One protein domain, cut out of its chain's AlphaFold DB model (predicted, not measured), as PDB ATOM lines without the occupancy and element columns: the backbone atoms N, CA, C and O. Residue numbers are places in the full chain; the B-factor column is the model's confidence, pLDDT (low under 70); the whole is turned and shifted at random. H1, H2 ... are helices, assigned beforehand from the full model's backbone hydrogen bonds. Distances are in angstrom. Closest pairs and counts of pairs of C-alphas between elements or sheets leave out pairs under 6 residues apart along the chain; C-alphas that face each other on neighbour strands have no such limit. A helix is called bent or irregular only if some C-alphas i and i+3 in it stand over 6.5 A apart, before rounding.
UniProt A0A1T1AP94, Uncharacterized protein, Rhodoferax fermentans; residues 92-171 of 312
ATOM      1  N   ASP A  92     -41.117  15.470 -11.684       95.62
ATOM      2  CA  ASP A  92     -40.151  14.390 -11.463       95.62
ATOM      3  C   ASP A  92     -38.929  14.591 -12.369       95.62
ATOM      4  O   ASP A  92     -37.798  14.618 -11.881       95.62
ATOM      5  N   ALA A  93     -39.139  14.858 -13.662       95.56
ATOM      6  CA  ALA A  93     -38.052  15.119 -14.605       95.56
ATOM      7  C   ALA A  93     -37.227  16.371 -14.244       95.56
ATOM      8  O   ALA A  93     -35.996  16.376 -14.379       95.56
ATOM      9  N   VAL A  94     -37.878  17.436 -13.755       96.94
ATOM     10  CA  VAL A  94     -37.182  18.643 -13.267       96.94
ATOM     11  C   VAL A  94     -36.323  18.313 -12.048       96.94
ATOM     12  O   VAL A  94     -35.153  18.708 -11.993       96.94
ATOM     13  N   TRP A  95     -36.883  17.584 -11.080       96.00
ATOM     14  CA  TRP A  95     -36.164  17.158  -9.885       96.00
ATOM     15  C   TRP A  95     -34.966  16.279 -10.247       96.00
ATOM     16  O   TRP A  95     -33.836  16.627  -9.910       96.00
ATOM     17  N   ASP A  96     -35.161  15.209 -11.013       94.50
ATOM     18  CA  ASP A  96     -34.100  14.259 -11.363       94.50
ATOM     19  C   ASP A  96     -32.910  14.933 -12.064       94.50
ATOM     20  O   ASP A  96     -31.746  14.598 -11.813       94.50
ATOM     21  N   ARG A  97     -33.181  15.941 -12.902       93.94
ATOM     22  CA  ARG A  97     -32.149  16.702 -13.615       93.94
ATOM     23  C   ARG A  97     -31.477  17.774 -12.755       93.94
ATOM     24  O   ARG A  97     -30.296  18.063 -12.966       93.94
ATOM     25  N   ALA A  98     -32.214  18.411 -11.844       95.38
ATOM     26  CA  ALA A  98     -31.802  19.660 -11.203       95.38
ATOM     27  C   ALA A  98     -32.064  19.726  -9.687       95.38
ATOM     28  O   ALA A  98     -32.164  20.819  -9.124       95.38
ATOM     29  N   TRP A  99     -32.109  18.581  -9.001       95.25
ATOM     30  CA  TRP A  99     -32.447  18.492  -7.575       95.25
ATOM     31  C   TRP A  99     -31.570  19.368  -6.668       95.25
ATOM     32  O   TRP A  99     -32.058  19.915  -5.680       95.25
ATOM     33  N   HIS A 100     -30.288  19.559  -7.005       95.25
ATOM     34  CA  HIS A 100     -29.391  20.446  -6.256       95.25
ATOM     35  C   HIS A 100     -29.872  21.903  -6.265       95.25
ATOM     36  O   HIS A 100     -29.930  22.542  -5.216       95.25
ATOM     37  N   GLU A 101     -30.248  22.416  -7.438       97.75
ATOM     38  CA  GLU A 101     -30.776  23.775  -7.575       97.75
ATOM     39  C   GLU A 101     -32.152  23.889  -6.913       97.75
ATOM     40  O   GLU A 101     -32.409  24.847  -6.184       97.75
ATOM     41  N   ALA A 102     -33.021  22.892  -7.112       97.12
ATOM     42  CA  ALA A 102     -34.332  22.847  -6.471       97.12
ATOM     43  C   ALA A 102     -34.203  22.884  -4.938       97.12
ATOM     44  O   ALA A 102     -34.900  23.645  -4.268       97.12
ATOM     45  N   THR A 103     -33.238  22.143  -4.387       97.06
ATOM     46  CA  THR A 103     -32.914  22.142  -2.955       97.06
ATOM     47  C   THR A 103     -32.432  23.515  -2.490       97.06
ATOM     48  O   THR A 103     -32.918  24.028  -1.483       97.06
ATOM     49  N   ASP A 104     -31.517  24.158  -3.219       97.69
ATOM     50  CA  ASP A 104     -31.031  25.499  -2.873       97.69
ATOM     51  C   ASP A 104     -32.153  26.546  -2.867       97.69
ATOM     52  O   ASP A 104     -32.187  27.430  -2.001       97.69
ATOM     53  N   ARG A 105     -33.080  26.460  -3.825       97.94
ATOM     54  CA  ARG A 105     -34.252  27.339  -3.909       97.94
ATOM     55  C   ARG A 105     -35.252  27.062  -2.790       97.94
ATOM     56  O   ARG A 105     -35.738  28.018  -2.185       97.94
ATOM     57  N   LEU A 106     -35.497  25.791  -2.466       97.62
ATOM     58  CA  LEU A 106     -36.346  25.388  -1.347       97.62
ATOM     59  C   LEU A 106     -35.814  25.928  -0.020       97.62
ATOM     60  O   LEU A 106     -36.557  26.581   0.705       97.62
ATOM     61  N   VAL A 107     -34.531  25.698   0.279       96.94
ATOM     62  CA  VAL A 107     -33.894  26.150   1.526       96.94
ATOM     63  C   VAL A 107     -34.101  27.651   1.709       96.94
ATOM     64  O   VAL A 107     -34.612  28.092   2.738       96.94
ATOM     65  N   LYS A 108     -33.789  28.444   0.675       97.31
ATOM     66  CA  LYS A 108     -33.993  29.900   0.695       97.31
ATOM     67  C   LYS A 108     -35.462  30.261   0.906       97.31
ATOM     68  O   LYS A 108     -35.759  31.138   1.711       97.31
ATOM     69  N   ARG A 109     -36.380  29.604   0.191       97.50
ATOM     70  CA  ARG A 109     -37.825  29.858   0.277       97.50
ATOM     71  C   ARG A 109     -38.366  29.589   1.678       97.50
ATOM     72  O   ARG A 109     -39.000  30.468   2.255       97.50
ATOM     73  N   VAL A 110     -38.085  28.414   2.233       97.12
ATOM     74  CA  VAL A 110     -38.574  27.990   3.549       97.12
ATOM     75  C   VAL A 110     -38.001  28.893   4.642       97.12
ATOM     76  O   VAL A 110     -38.758  29.429   5.446       97.12
ATOM     77  N   MET A 111     -36.691  29.161   4.623       95.69
ATOM     78  CA  MET A 111     -36.046  30.020   5.625       95.69
ATOM     79  C   MET A 111     -36.481  31.493   5.556       95.69
ATOM     80  O   MET A 111     -36.359  32.209   6.544       95.69
ATOM     81  N   LEU A 112     -36.990  31.962   4.409       96.31
ATOM     82  CA  LEU A 112     -37.588  33.298   4.279       96.31
ATOM     83  C   LEU A 112     -39.058  33.344   4.713       96.31
ATOM     84  O   LEU A 112     -39.550  34.411   5.084       96.31
ATOM     85  N   ARG A 113     -39.776  32.223   4.605       96.06
ATOM     86  CA  ARG A 113     -41.230  32.151   4.806       96.06
ATOM     87  C   ARG A 113     -41.619  31.778   6.233       96.06
ATOM     88  O   ARG A 113     -42.649  32.255   6.709       96.06
ATOM     89  N   TYR A 114     -40.827  30.937   6.887       95.25
ATOM     90  CA  TYR A 114     -41.120  30.407   8.214       95.25
ATOM     91  C   TYR A 114     -40.045  30.814   9.218       95.25
ATOM     92  O   TYR A 114     -38.883  31.026   8.878       95.25
ATOM     93  N   GLU A 115     -40.437  30.899  10.486       94.12
ATOM     94  CA  GLU A 115     -39.499  31.162  11.570       94.12
ATOM     95  C   GLU A 115     -38.566  29.958  11.766       94.12
ATOM     96  O   GLU A 115     -39.007  28.808  11.809       94.12
ATOM     97  N   LEU A 116     -37.267  30.214  11.964       90.56
ATOM     98  CA  LEU A 116     -36.259  29.155  12.142       90.56
ATOM     99  C   LEU A 116     -36.579  28.207  13.310       90.56
ATOM    100  O   LEU A 116     -36.151  27.056  13.311       90.56
ATOM    101  N   ALA A 117     -37.299  28.684  14.328       87.56
ATOM    102  CA  ALA A 117     -37.717  27.865  15.467       87.56
ATOM    103  C   ALA A 117     -38.806  26.859  15.093       87.56
ATOM    104  O   ALA A 117     -38.737  25.716  15.537       87.56
ATOM    105  N   ASP A 118     -39.757  27.263  14.252       90.44
ATOM    106  CA  ASP A 118     -40.822  26.381  13.782       90.44
ATOM    107  C   ASP A 118     -40.241  25.324  12.844       90.44
ATOM    108  O   ASP A 118     -40.531  24.141  13.005       90.44
ATOM    109  N   ILE A 119     -39.329  25.725  11.947       90.44
ATOM    110  CA  ILE A 119     -38.658  24.774  11.055       90.44
ATOM    111  C   ILE A 119     -37.855  23.749  11.855       90.44
ATOM    112  O   ILE A 119     -37.983  22.548  11.623       90.44
ATOM    113  N   ALA A 120     -37.061  24.212  12.825       87.56
ATOM    114  CA  ALA A 120     -36.290  23.333  13.694       87.56
ATOM    115  C   ALA A 120     -37.188  22.373  14.488       87.56
ATOM    116  O   ALA A 120     -36.854  21.198  14.587       87.56
ATOM    117  N   ALA A 121     -38.326  22.847  15.010       86.88
ATOM    118  CA  ALA A 121     -39.278  22.026  15.756       86.88
ATOM    119  C   ALA A 121     -39.915  20.928  14.893       86.88
ATOM    120  O   ALA A 121     -40.161  19.832  15.391       86.88
ATOM    121  N   THR A 122     -40.142  21.186  13.603       88.12
ATOM    122  CA  THR A 122     -40.644  20.177  12.660       88.12
ATOM    123  C   THR A 122     -39.663  19.009  12.485       88.12
ATOM    124  O   THR A 122     -40.089  17.867  12.321       88.12
ATOM    125  N   TYR A 123     -38.357  19.279  12.574       83.69
ATOM    126  CA  TYR A 123     -37.296  18.270  12.502       83.69
ATOM    127  C   TYR A 123     -36.824  17.771  13.884       83.69
ATOM    128  O   TYR A 123     -35.992  16.866  13.973       83.69
ATOM    129  N   ASP A 124     -37.346  18.319  14.986       73.06
ATOM    130  CA  ASP A 124     -36.956  17.923  16.341       73.06
ATOM    131  C   ASP A 124     -37.590  16.563  16.693       73.06
ATOM    132  O   ASP A 124     -38.775  16.440  17.006       73.06
ATOM    133  N   GLY A 125     -36.794  15.502  16.547       63.72
ATOM    134  CA  GLY A 125     -37.228  14.101  16.620       63.72
ATOM    135  C   GLY A 125     -36.463  13.178  15.667       63.72
ATOM    136  O   GLY A 125     -36.378  11.973  15.914       63.72
ATOM    137  N   THR A 126     -35.839  13.733  14.623       54.25
ATOM    138  CA  THR A 126     -34.828  13.043  13.810       54.25
ATOM    139  C   THR A 126     -33.468  13.192  14.492       54.25
ATOM    140  O   THR A 126     -32.962  14.292  14.670       54.25
ATOM    141  N   SER A 127     -32.915  12.087  14.984       50.31
ATOM    142  CA  SER A 127     -31.799  12.034  15.935       50.31
ATOM    143  C   SER A 127     -30.554  12.841  15.527       50.31
ATOM    144  O   SER A 127     -29.811  12.372  14.674       50.31
ATOM    145  N   TYR A 128     -30.242  13.956  16.199       48.56
ATOM    146  CA  TYR A 128     -28.868  14.478  16.286       48.56
ATOM    147  C   TYR A 128     -28.654  15.289  17.580       48.56
ATOM    148  O   TYR A 128     -29.387  16.224  17.877       48.56
ATOM    149  N   GLU A 129     -27.647  14.901  18.372       51.28
ATOM    150  CA  GLU A 129     -27.378  15.382  19.744       51.28
ATOM    151  C   GLU A 129     -26.358  16.543  19.835       51.28
ATOM    152  O   GLU A 129     -25.719  16.712  20.874       51.28
ATOM    153  N   GLU A 130     -26.170  17.367  18.798       51.94
ATOM    154  CA  GLU A 130     -25.298  18.547  18.926       51.94
ATOM    155  C   GLU A 130     -26.084  19.861  18.837       51.94
ATOM    156  O   GLU A 130     -26.682  20.152  17.800       51.94
ATOM    157  N   PRO A 131     -26.074  20.698  19.896       52.25
ATOM    158  CA  PRO A 131     -26.655  22.024  19.826       52.25
ATOM    159  C   PRO A 131     -25.784  22.868  18.902       52.25
ATOM    160  O   PRO A 131     -24.728  23.373  19.297       52.25
ATOM    161  N   TYR A 132     -26.230  23.039  17.661       55.62
ATOM    162  CA  TYR A 132     -25.709  24.102  16.822       55.62
ATOM    163  C   TYR A 132     -25.845  25.417  17.596       55.62
ATOM    164  O   TYR A 132     -26.933  25.818  18.004       55.62
ATOM    165  N   GLN A 133     -24.725  26.114  17.785       61.53
ATOM    166  CA  GLN A 133     -24.729  27.490  18.299       61.53
ATOM    167  C   GLN A 133     -25.383  28.466  17.301       61.53
ATOM    168  O   GLN A 133     -25.598  29.629  17.631       61.53
ATOM    169  N   ASP A 134     -25.672  27.985  16.088       82.88
ATOM    170  CA  ASP A 134     -26.169  28.722  14.937       82.88
ATOM    171  C   ASP A 134     -27.399  28.002  14.360       82.88
ATOM    172  O   ASP A 134     -27.283  27.009  13.638       82.88
ATOM    173  N   GLN A 135     -28.580  28.481  14.741       81.44
ATOM    174  CA  GLN A 135     -29.865  27.883  14.379       81.44
ATOM    175  C   GLN A 135     -30.136  27.928  12.868       81.44
ATOM    176  O   GLN A 135     -30.791  27.036  12.339       81.44
ATOM    177  N   GLU A 136     -29.602  28.933  12.170       88.88
ATOM    178  CA  GLU A 136     -29.734  29.082  10.720       88.88
ATOM    179  C   GLU A 136     -29.050  27.918   9.994       88.88
ATOM    180  O   GLU A 136     -29.668  27.248   9.170       88.88
ATOM    181  N   LYS A 137     -27.808  27.597  10.386       89.19
ATOM    182  CA  LYS A 137     -27.058  26.462   9.820       89.19
ATOM    183  C   LYS A 137     -27.677  25.105  10.130       89.19
ATOM    184  O   LYS A 137     -27.558  24.196   9.315       89.19
ATOM    185  N   TYR A 138     -28.288  24.958  11.306       87.69
ATOM    186  CA  TYR A 138     -29.002  23.734  11.670       87.69
ATOM    187  C   TYR A 138     -30.230  23.522  10.785       87.69
ATOM    188  O   TYR A 138     -30.404  22.457  10.207       87.69
ATOM    189  N   VAL A 139     -31.061  24.554  10.634       91.00
ATOM    190  CA  VAL A 139     -32.249  24.480   9.778       91.00
ATOM    191  C   VAL A 139     -31.862  24.208   8.325       91.00
ATOM    192  O   VAL A 139     -32.456  23.337   7.690       91.00
ATOM    193  N   GLU A 140     -30.842  24.899   7.810       93.50
ATOM    194  CA  GLU A 140     -30.329  24.650   6.462       93.50
ATOM    195  C   GLU A 140     -29.878  23.190   6.287       93.50
ATOM    196  O   GLU A 140     -30.222  22.561   5.285       93.50
ATOM    197  N   SER A 141     -29.130  22.628   7.244       91.00
ATOM    198  CA  SER A 141     -28.658  21.245   7.136       91.00
ATOM    199  C   SER A 141     -29.800  20.231   7.200       91.00
ATOM    200  O   SER A 141     -29.786  19.285   6.416       91.00
ATOM    201  N   CYS A 142     -30.810  20.447   8.051       91.19
ATOM    202  CA  CYS A 142     -32.007  19.604   8.114       91.19
ATOM    203  C   CYS A 142     -32.772  19.591   6.787       91.19
ATOM    204  O   CYS A 142     -33.062  18.516   6.269       91.19
ATOM    205  N   LEU A 143     -33.042  20.765   6.207       93.19
ATOM    206  CA  LEU A 143     -33.757  20.880   4.930       93.19
ATOM    207  C   LEU A 143     -32.998  20.180   3.795       93.19
ATOM    208  O   LEU A 143     -33.582  19.436   3.012       93.19
ATOM    209  N   ARG A 144     -31.676  20.380   3.723       93.69
ATOM    210  CA  ARG A 144     -30.827  19.714   2.724       93.69
ATOM    211  C   ARG A 144     -30.786  18.203   2.912       93.69
ATOM    212  O   ARG A 144     -30.759  17.477   1.924       93.69
ATOM    213  N   GLN A 145     -30.742  17.738   4.157       91.25
ATOM    214  CA  GLN A 145     -30.722  16.314   4.462       91.25
ATOM    215  C   GLN A 145     -32.050  15.649   4.092       91.25
ATOM    216  O   GLN A 145     -32.033  14.585   3.487       91.25
ATOM    217  N   ASP A 146     -33.180  16.297   4.372       91.62
ATOM    218  CA  ASP A 146     -34.504  15.806   3.983       91.62
ATOM    219  C   ASP A 146     -34.620  15.655   2.456       91.62
ATOM    220  O   ASP A 146     -35.010  14.601   1.964       91.62
ATOM    221  N   CYS A 147     -34.145  16.645   1.692       91.12
ATOM    222  CA  CYS A 147     -34.040  16.541   0.232       91.12
ATOM    223  C   CYS A 147     -33.121  15.407  -0.259       91.12
ATOM    224  O   CYS A 147     -33.346  14.876  -1.342       91.12
ATOM    225  N   ASN A 148     -32.063  15.064   0.485       89.44
ATOM    226  CA  ASN A 148     -31.149  13.974   0.119       89.44
ATOM    227  C   ASN A 148     -31.748  12.591   0.404       89.44
ATOM    228  O   ASN A 148     -31.472  11.639  -0.326       89.44
ATOM    229  N   ASP A 149     -32.496  12.473   1.500       88.06
ATOM    230  CA  ASP A 149     -32.951  11.189   2.031       88.06
ATOM    231  C   ASP A 149     -34.346  10.800   1.517       88.06
ATOM    232  O   ASP A 149     -34.692   9.613   1.498       88.06
ATOM    233  N   SER A 150     -35.137  11.783   1.084       84.94
ATOM    234  CA  SER A 150     -36.527  11.626   0.659       84.94
ATOM    235  C   SER A 150     -36.689  11.913  -0.840       84.94
ATOM    236  O   SER A 150     -36.028  12.778  -1.406       84.94
ATOM    237  N   GLY A 151     -37.623  11.223  -1.504       81.50
ATOM    238  CA  GLY A 151     -38.115  11.687  -2.809       81.50
ATOM    239  C   GLY A 151     -38.860  13.017  -2.650       81.50
ATOM    240  O   GLY A 151     -39.482  13.226  -1.608       81.50
ATOM    241  N   TRP A 152     -38.836  13.891  -3.660       86.44
ATOM    242  CA  TRP A 152     -39.352  15.267  -3.550       86.44
ATOM    243  C   TRP A 152     -40.815  15.356  -3.076       86.44
ATOM    244  O   TRP A 152     -41.175  16.284  -2.364       86.44
ATOM    245  N   ALA A 153     -41.653  14.367  -3.394       85.62
ATOM    246  CA  ALA A 153     -43.044  14.307  -2.939       85.62
ATOM    247  C   ALA A 153     -43.219  13.900  -1.458       85.62
ATOM    248  O   ALA A 153     -44.339  13.852  -0.961       85.62
ATOM    249  N   ASN A 154     -42.136  13.546  -0.759       89.50
ATOM    250  CA  ASN A 154     -42.152  13.075   0.631       89.50
ATOM    251  C   ASN A 154     -41.346  13.966   1.582       89.50
ATOM    252  O   ASN A 154     -41.216  13.621   2.757       89.50
ATOM    253  N   ILE A 155     -40.778  15.068   1.091       91.25
ATOM    254  CA  ILE A 155     -40.086  16.016   1.962       91.25
ATOM    255  C   ILE A 155     -41.097  16.736   2.863       91.25
ATOM    256  O   ILE A 155     -42.273  16.872   2.533       91.25
ATOM    257  N   MET A 156     -40.639  17.245   4.000       91.44
ATOM    258  CA  MET A 156     -41.519  17.880   4.983       91.44
ATOM    259  C   MET A 156     -42.211  19.154   4.470       91.44
ATOM    260  O   MET A 156     -43.304  19.495   4.911       91.44
ATOM    261  N   TYR A 157     -41.553  19.868   3.556       93.31
ATOM    262  CA  TYR A 157     -42.039  21.105   2.940       93.31
ATOM    263  C   TYR A 157     -42.390  20.878   1.462       93.31
ATOM    264  O   TYR A 157     -42.003  21.668   0.598       93.31
ATOM    265  N   ASP A 158     -43.078  19.774   1.162       94.25
ATOM    266  CA  ASP A 158     -43.429  19.335  -0.194       94.25
ATOM    267  C   ASP A 158     -44.217  20.388  -0.978       94.25
ATOM    268  O   ASP A 158     -43.920  20.608  -2.148       94.25
ATOM    269  N   GLU A 159     -45.148  21.110  -0.347       95.25
ATOM    270  CA  GLU A 159     -45.876  22.206  -1.007       95.25
ATOM    271  C   GLU A 159     -44.931  23.322  -1.496       95.25
ATOM    272  O   GLU A 159     -45.075  23.831  -2.612       95.25
ATOM    273  N   ASP A 160     -43.939  23.702  -0.681       96.75
ATOM    274  CA  ASP A 160     -42.957  24.726  -1.047       96.75
ATOM    275  C   ASP A 160     -42.003  24.218  -2.139       96.75
ATOM    276  O   ASP A 160     -41.658  24.992  -3.040       96.75
ATOM    277  N   LEU A 161     -41.615  22.935  -2.105       96.75
ATOM    278  CA  LEU A 161     -40.778  22.329  -3.145       96.75
ATOM    279  C   LEU A 161     -41.537  22.137  -4.451       96.75
ATOM    280  O   LEU A 161     -40.991  22.457  -5.501       96.75
ATOM    281  N   ARG A 162     -42.801  21.707  -4.411       96.88
ATOM    282  CA  ARG A 162     -43.664  21.625  -5.591       96.88
ATOM    283  C   ARG A 162     -43.714  22.970  -6.305       96.88
ATOM    284  O   ARG A 162     -43.464  23.035  -7.502       96.88
ATOM    285  N   ALA A 163     -43.946  24.054  -5.566       96.75
ATOM    286  CA  ALA A 163     -43.966  25.393  -6.143       96.75
ATOM    287  C   ALA A 163     -42.590  25.831  -6.690       96.75
ATOM    288  O   ALA A 163     -42.530  26.585  -7.657       96.75
ATOM    289  N   VAL A 164     -41.476  25.387  -6.092       97.94
ATOM    290  CA  VAL A 164     -40.128  25.610  -6.656       97.94
ATOM    291  C   VAL A 164     -39.958  24.849  -7.971       97.94
ATOM    292  O   VAL A 164     -39.431  25.407  -8.930       97.94
ATOM    293  N   LEU A 165     -40.410  23.596  -8.032       97.69
ATOM    294  CA  LEU A 165     -40.322  22.766  -9.229       97.69
ATOM    295  C   LEU A 165     -41.215  23.296 -10.355       97.69
ATOM    296  O   LEU A 165     -40.765  23.326 -11.492       97.69
ATOM    297  N   GLU A 166     -42.422  23.784 -10.061       97.31
ATOM    298  CA  GLU A 166     -43.317  24.423 -11.044       97.31
ATOM    299  C   GLU A 166     -42.705  25.712 -11.633       97.31
ATOM    300  O   GLU A 166     -42.798  25.974 -12.837       97.31
ATOM    301  N   GLU A 167     -42.024  26.508 -10.801       97.69
ATOM    302  CA  GLU A 167     -41.262  27.676 -11.261       97.69
ATOM    303  C   GLU A 167     -40.094  27.261 -12.157       97.69
ATOM    304  O   GLU A 167     -39.942  27.799 -13.252       97.69
ATOM    305  N   MET A 168     -39.309  26.268 -11.728       97.81
ATOM    306  CA  MET A 168     -38.193  25.737 -12.511       97.81
ATOM    307  C   MET A 168     -38.662  25.121 -13.831       97.81
ATOM    308  O   MET A 168     -38.035  25.350 -14.858       97.81
ATOM    309  N   TRP A 169     -39.782  24.403 -13.836       97.06
ATOM    310  CA  TRP A 169     -40.372  23.823 -15.040       97.06
ATOM    311  C   TRP A 169     -40.652  24.890 -16.106       97.06
ATOM    312  O   TRP A 169     -40.422  24.666 -17.289       97.06
ATOM    313  N   SER A 170     -41.065  26.087 -15.686       94.81
ATOM    314  CA  SER A 170     -41.337  27.216 -16.584       94.81
ATOM    315  C   SER A 170     -40.070  27.939 -17.071       94.81
ATOM    316  O   SER A 170     -40.144  28.822 -17.929       94.81
ATOM    317  N   GLU A 171     -38.903  27.621 -16.510       95.12
ATOM    318  CA  GLU A 171     -37.629  28.242 -16.859       95.12
ATOM    319  C   GLU A 171     -36.908  27.437 -17.953       95.12
ATOM    320  O   GLU A 171     -36.643  26.248 -17.768       95.12
TER     321      GLU A 171
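This is residues 92 to 171 of the 312 residues of an uncharacterized protein of Rhodoferax fermentans (UniProt A0A1T1AP94). A long, sharply kinked helix, H1, has H3 running back along its later part and H4 packed on it at a steep tilt, while H2 packs on H3 at a distance from H4. The row of contacts H4, H1, H3, H2 makes an elongated body, with the loop of residues 124 to 134 at one end of its long axis and the last residues after H4 at the other. The printed part has 80 residues with four named helices, in the order H1, H2, H3, H4, and no named strand; the class is all helix. It is compact, with a radius of gyration of the C-alphas of 12.7 A, and the C-alphas span 39 by 23 by 17 A.

H1, residues 92 to 113, begins with C-alpha 92 at (-40.151, 14.390, -11.463) and is 24.1 A long from first to last C-alpha. It has a kink of 98 degrees near residue 99 and is irregular: C-alphas 97 and 100 are 8.7 A apart. H2 is residues 116 to 123, and its C-alpha 116 stands at (-36.259, 29.155, 12.142). H3, residues 135 to 149, is 21.0 A long. H4, residues 158 to 169, is 15.8 A long and ends with C-alpha 169 at (-40.372, 23.823, -15.040).

H1 touches H3 with residues 103 to 111 alone; the closest C-alphas are those of Val 107 and Glu 140, 6.3 A apart. These two helices run opposite ways at a shallow tilt of 20 degrees. H1 also touches H4, opposite ways at a steep tilt of 58 degrees, the closest C-alphas being those of Leu 106 and Leu 161, 5.7 A apart. H1 and H2 are close but not clearly touching, with the C-alphas of Met 111 and Ile 119 closest at 8.0 A. H2 touches H3, the closest C-alphas being those of Ala 120 and Val 139, 5.7 A apart. They run the same way at a tilt of 35.5 degrees, only just steep. H4 is apart from both H2 and H3. The helix packing is mostly crossed, with helices at steep tilts, but only just: 1 of 3 touching pairs is at a shallow tilt. In H2, H3 and H4 every O i to N i+4 pair is within hydrogen-bond range; in H1 16 of 18 are.

The two C-alphas farthest apart are those of Glu 129 and Ser 170, 40.7 A. The printed part has no cut. The link from H2 to H3 is long, with 11 residues; that from H1 to H2 is tight and that from H3 to H4 is short. The mean pLDDT of the printed part is 88.4, and residues 125 to 133 are under 70.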